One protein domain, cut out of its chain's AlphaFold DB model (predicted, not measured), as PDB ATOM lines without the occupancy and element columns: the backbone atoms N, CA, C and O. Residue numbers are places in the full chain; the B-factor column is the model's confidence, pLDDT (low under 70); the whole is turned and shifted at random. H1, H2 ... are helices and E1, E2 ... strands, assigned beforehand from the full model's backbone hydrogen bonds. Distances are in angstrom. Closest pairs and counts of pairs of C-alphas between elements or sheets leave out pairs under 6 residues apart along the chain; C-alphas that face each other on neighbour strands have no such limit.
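This is residues 76 to 87 and 94 to 122 of the 122 residues of the protein "Biotin_lipoyl_2 domain-containing protein" of Paraglaciecola sp. MB-3u-78 (UniProt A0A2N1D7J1). A long single helix, H1, sticks out from a small two-stranded antiparallel ribbon, E1 and E2, and residues 105 to 122 stand free. The 41 printed residues hold two named strands and one named helix, in the order E1, E2, H1, a mixed class. The whole is extended, a rod with a radius of gyration of the C-alphas of 16.4 A and spans of 55 by 19 by 11 A.

E1, residues 79 to 82, and E2, residues 97 to 99, are antiparallel neighbours, with 167 degrees between their directions. C-alphas 82 and 97 face each other at 4.2 A. N 80 and O 98 are within hydrogen-bond range at 2.8 A, as are N 98 and O 81 at 2.8 A. A tight link of 2 residues joins E2 to H1, residues 102 to 120. E1 and H1 are apart. In H1 every O i to N i+4 pair is within hydrogen-bond range.

E1 begins at C-alpha 79 (143.773, 151.315, 123.437) and is 7.9 A long; E2 is 6.7 A long. H1 is 27.0 A long and ends at C-alpha 120 (118.215, 149.212, 151.294).

The C-alphas farthest apart, those of Gly 87 and Phe 122, are 54.8 A apart. Residues 88 to 93 are not printed, in the link from E1 to E2, and C-alphas 87 and 94 are 14.8 A apart across this cut. No printed residue is under 70 in pLDDT.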
ATOM      1  N   SER A  76     141.992 158.649 130.250       88.06
ATOM      2  CA  SER A  76     143.274 157.970 130.119       88.06
ATOM      3  C   SER A  76     143.066 156.471 130.300       88.06
ATOM      4  O   SER A  76     142.859 156.002 131.414       88.06
ATOM      5  N   ALA A  77     143.113 155.724 129.203       91.50
ATOM      6  CA  ALA A  77     143.017 154.271 129.205       91.50
ATOM      7  C   ALA A  77     143.840 153.677 128.058       91.50
ATOM      8  O   ALA A  77     144.229 154.374 127.116       91.50
ATOM      9  N   LYS A  78     144.115 152.374 128.137       93.88
ATOM     10  CA  LYS A  78     144.847 151.657 127.092       93.88
ATOM     11  C   LYS A  78     143.941 151.426 125.882       93.88
ATOM     12  O   LYS A  78     142.807 150.984 126.034       93.88
ATOM     13  N   LEU A  79     144.456 151.671 124.680       94.56
ATOM     14  CA  LEU A  79     143.773 151.315 123.437       94.56
ATOM     15  C   LEU A  79     143.789 149.792 123.244       94.56
ATOM     16  O   LEU A  79     144.856 149.177 123.268       94.56
ATOM     17  N   VAL A  80     142.611 149.196 123.065       95.50
ATOM     18  CA  VAL A  80     142.433 147.752 122.841       95.50
ATOM     19  C   VAL A  80     142.316 147.458 121.353       95.50
ATOM     20  O   VAL A  80     142.974 146.549 120.855       95.50
ATOM     21  N   GLU A  81     141.493 148.230 120.646       94.81
ATOM     22  CA  GLU A  81     141.182 147.986 119.237       94.81
ATOM     23  C   GLU A  81     140.821 149.289 118.512       94.81
ATOM     24  O   GLU A  81     140.229 150.194 119.104       94.81
ATOM     25  N   VAL A  82     141.138 149.355 117.216       95.19
ATOM     26  CA  VAL A  82     140.615 150.348 116.270       95.19
ATOM     27  C   VAL A  82     139.802 149.604 115.214       95.19
ATOM     28  O   VAL A  82     140.331 148.730 114.529       95.19
ATOM     29  N   SER A  83     138.520 149.938 115.095       94.00
ATOM     30  CA  SER A  83     137.545 149.191 114.287       94.00
ATOM     31  C   SER A  83     137.279 149.818 112.912       94.00
ATOM     32  O   SER A  83     136.414 149.344 112.179       94.00
ATOM     33  N   VAL A  84     138.004 150.880 112.553       95.19
ATOM     34  CA  VAL A  84     137.887 151.597 111.273       95.19
ATOM     35  C   VAL A  84     139.261 151.852 110.663       95.19
ATOM     36  O   VAL A  84     140.275 151.835 111.365       95.19
ATOM     37  N   ARG A  85     139.302 152.093 109.354       94.81
ATOM     38  CA  ARG A  85     140.515 152.445 108.613       94.81
ATOM     39  C   ARG A  85     140.454 153.887 108.130       94.81
ATOM     40  O   ARG A  85     139.395 154.503 108.040       94.81
ATOM     41  N   GLU A  86     141.621 154.431 107.817       92.19
ATOM     42  CA  GLU A  86     141.728 155.761 107.228       92.19
ATOM     43  C   GLU A  86     140.972 155.820 105.895       92.19
ATOM     44  O   GLU A  86     141.119 154.944 105.043       92.19
ATOM     45  N   GLY A  87     140.156 156.862 105.723       93.69
ATOM     46  CA  GLY A  87     139.315 157.053 104.539       93.69
ATOM     47  C   GLY A  87     137.941 156.379 104.601       93.69
ATOM     48  O   GLY A  87     137.120 156.633 103.718       93.69
ATOM     49  N   GLN A  94     128.821 155.626 115.657       94.69
ATOM     50  CA  GLN A  94     129.578 154.426 115.323       94.69
ATOM     51  C   GLN A  94     130.808 154.285 116.231       94.69
ATOM     52  O   GLN A  94     131.525 155.253 116.487       94.69
ATOM     53  N   LEU A  95     131.062 153.064 116.708       94.12
ATOM     54  CA  LEU A  95     132.262 152.743 117.471       94.12
ATOM     55  C   LEU A  95     133.478 152.752 116.538       94.12
ATOM     56  O   LEU A  95     133.544 151.962 115.600       94.12
ATOM     57  N   LEU A  96     134.429 153.645 116.805       94.69
ATOM     58  CA  LEU A  96     135.656 153.774 116.009       94.69
ATOM     59  C   LEU A  96     136.847 153.070 116.661       94.69
ATOM     60  O   LEU A  96     137.697 152.513 115.974       94.69
ATOM     61  N   ALA A  97     136.909 153.097 117.992       94.12
ATOM     62  CA  ALA A  97     137.978 152.502 118.775       94.12
ATOM     63  C   ALA A  97     137.459 152.083 120.153       94.12
ATOM     64  O   ALA A  97     136.579 152.737 120.720       94.12
ATOM     65  N   LYS A  98     138.029 151.009 120.697       93.88
ATOM     66  CA  LYS A  98     137.712 150.482 122.024       93.88
ATOM     67  C   LYS A  98     138.900 150.678 122.959       93.88
ATOM     68  O   LYS A  98     140.021 150.284 122.639       93.88
ATOM     69  N   LEU A  99     138.636 151.270 124.118       94.88
ATOM     70  CA  LEU A  99     139.588 151.377 125.221       94.88
ATOM     71  C   LEU A  99     139.352 150.253 126.234       94.88
ATOM     72  O   LEU A  99     138.254 149.701 126.304       94.88
ATOM     73  N   ASP A 100     140.378 149.935 127.016       94.81
ATOM     74  CA  ASP A 100     140.266 149.043 128.166       94.81
ATOM     75  C   ASP A 100     139.513 149.766 129.288       94.81
ATOM     76  O   ASP A 100     139.975 150.786 129.805       94.81
ATOM     77  N   ASP A 101     138.330 149.263 129.633       92.69
ATOM     78  CA  ASP A 101     137.432 149.848 130.624       92.69
ATOM     79  C   ASP A 101     137.398 149.064 131.945       92.69
ATOM     80  O   ASP A 101     136.570 149.363 132.805       92.69
ATOM     81  N   THR A 102     138.304 148.102 132.155       94.12
ATOM     82  CA  THR A 102     138.284 147.189 133.315       94.12
ATOM     83  C   THR A 102     138.238 147.920 134.664       94.12
ATOM     84  O   THR A 102     137.424 147.590 135.539       94.12
ATOM     85  N   ASP A 103     139.070 148.949 134.831       92.81
ATOM     86  CA  ASP A 103     139.128 149.747 136.062       92.81
ATOM     87  C   ASP A 103     137.837 150.550 136.267       92.81
ATOM     88  O   ASP A 103     137.295 150.611 137.374       92.81
ATOM     89  N   TYR A 104     137.289 151.100 135.181       92.62
ATOM     90  CA  TYR A 104     136.029 151.842 135.198       92.62
ATOM     91  C   TYR A 104     134.841 150.939 135.531       92.62
ATOM     92  O   TYR A 104     134.008 151.312 136.356       92.62
ATOM     93  N   GLN A 105     134.786 149.732 134.966       94.44
ATOM     94  CA  GLN A 105     133.750 148.739 135.260       94.44
ATOM     95  C   GLN A 105     133.819 148.265 136.714       94.44
ATOM     96  O   GLN A 105     132.796 148.056 137.371       94.44
ATOM     97  N   THR A 106     135.026 148.093 137.252       96.06
ATOM     98  CA  THR A 106     135.212 147.717 138.660       96.06
ATOM     99  C   THR A 106     134.776 148.846 139.586       96.06
ATOM    100  O   THR A 106     134.032 148.601 140.539       96.06
ATOM    101  N   LYS A 107     135.147 150.093 139.268       95.12
ATOM    102  CA  LYS A 107     134.708 151.259 140.037       95.12
ATOM    103  C   LYS A 107     133.190 151.427 139.991       95.12
ATOM    104  O   LYS A 107     132.584 151.584 141.049       95.12
ATOM    105  N   LEU A 108     132.582 151.322 138.811       96.19
ATOM    106  CA  LEU A 108     131.133 151.401 138.632       96.19
ATOM    107  C   LEU A 108     130.404 150.373 139.503       96.19
ATOM    108  O   LEU A 108     129.509 150.745 140.256       96.19
ATOM    109  N   ARG A 109     130.831 149.104 139.465       97.44
ATOM    110  CA  ARG A 109     130.239 148.040 140.292       97.44
ATOM    111  C   ARG A 109     130.369 148.323 141.787       97.44
ATOM    112  O   ARG A 109     129.402 148.123 142.513       97.44
ATOM    113  N   SER A 110     131.532 148.806 142.238       97.56
ATOM    114  CA  SER A 110     131.730 149.162 143.653       97.56
ATOM    115  C   SER A 110     130.770 150.267 144.102       97.56
ATOM    116  O   SER A 110     130.065 150.106 145.089       97.56
ATOM    117  N   THR A 111     130.660 151.344 143.322       97.62
ATOM    118  CA  THR A 111     129.777 152.471 143.638       97.62
ATOM    119  C   THR A 111     128.299 152.102 143.543       97.62
ATOM    120  O   THR A 111     127.511 152.597 144.342       97.62
ATOM    121  N   GLN A 112     127.919 151.210 142.625       97.38
ATOM    122  CA  GLN A 112     126.552 150.698 142.564       97.38
ATOM    123  C   GLN A 112     126.207 149.866 143.803       97.38
ATOM    124  O   GLN A 112     125.152 150.073 144.385       97.38
ATOM    125  N   ALA A 113     127.108 148.990 144.259       97.31
ATOM    126  CA  ALA A 113     126.887 148.205 145.473       97.31
ATOM    127  C   ALA A 113     126.761 149.091 146.726       97.31
ATOM    128  O   ALA A 113     125.912 148.837 147.580       97.31
ATOM    129  N   ASP A 114     127.574 150.147 146.819       96.50
ATOM    130  CA  ASP A 114     127.468 151.135 147.895       96.50
ATOM    131  C   ASP A 114     126.122 151.877 147.844       96.50
ATOM    132  O   ASP A 114     125.481 152.056 148.880       96.50
ATOM    133  N   PHE A 115     125.671 152.275 146.648       97.25
ATOM    134  CA  PHE A 115     124.365 152.907 146.449       97.25
ATOM    135  C   PHE A 115     123.222 151.973 146.859       97.25
ATOM    136  O   PHE A 115     122.380 152.370 147.662       97.25
ATOM    137  N   ASP A 116     123.234 150.729 146.376       96.94
ATOM    138  CA  ASP A 116     122.196 149.735 146.651       96.94
ATOM    139  C   ASP A 116     122.086 149.457 148.156       96.94
ATOM    140  O   ASP A 116     120.983 149.430 148.707       96.94
ATOM    141  N   LYS A 117     123.231 149.327 148.844       96.00
ATOM    142  CA  LYS A 117     123.285 149.162 150.302       96.00
ATOM    143  C   LYS A 117     122.625 150.337 151.023       96.00
ATOM    144  O   LYS A 117     121.779 150.121 151.880       96.00
ATOM    145  N   VAL A 118     122.988 151.566 150.658       96.38
ATOM    146  CA  VAL A 118     122.407 152.770 151.269       96.38
ATOM    147  C   VAL A 118     120.903 152.825 151.015       96.38
ATOM    148  O   VAL A 118     120.155 153.104 151.940       96.38
ATOM    149  N   THR A 119     120.442 152.517 149.802       95.94
ATOM    150  CA  THR A 119     119.004 152.516 149.492       95.94
ATOM    151  C   THR A 119     118.218 151.406 150.180       95.94
ATOM    152  O   THR A 119     117.019 151.565 150.352       95.94
ATOM    153  N   ALA A 120     118.859 150.298 150.558       93.94
ATOM    154  CA  ALA A 120     118.215 149.212 151.294       93.94
ATOM    155  C   ALA A 120     118.090 149.501 152.800       93.94
ATOM    156  O   ALA A 120     117.233 148.917 153.462       93.94
ATOM    157  N   ASP A 121     118.939 150.383 153.333       85.31
ATOM    158  CA  ASP A 121     118.923 150.807 154.736       85.31
ATOM    159  C   ASP A 121     117.867 151.908 155.020       85.31
ATOM    160  O   ASP A 121     117.662 152.266 156.183       85.31
ATOM    161  N   PHE A 122     117.190 152.433 153.985       72.50
ATOM    162  CA  PHE A 122     116.093 153.415 154.064       72.50
ATOM    163  C   PHE A 122     114.738 152.796 153.703       72.50
ATOM    164  O   PHE A 122     113.738 153.196 154.344       72.50
TER     165      PHE A 122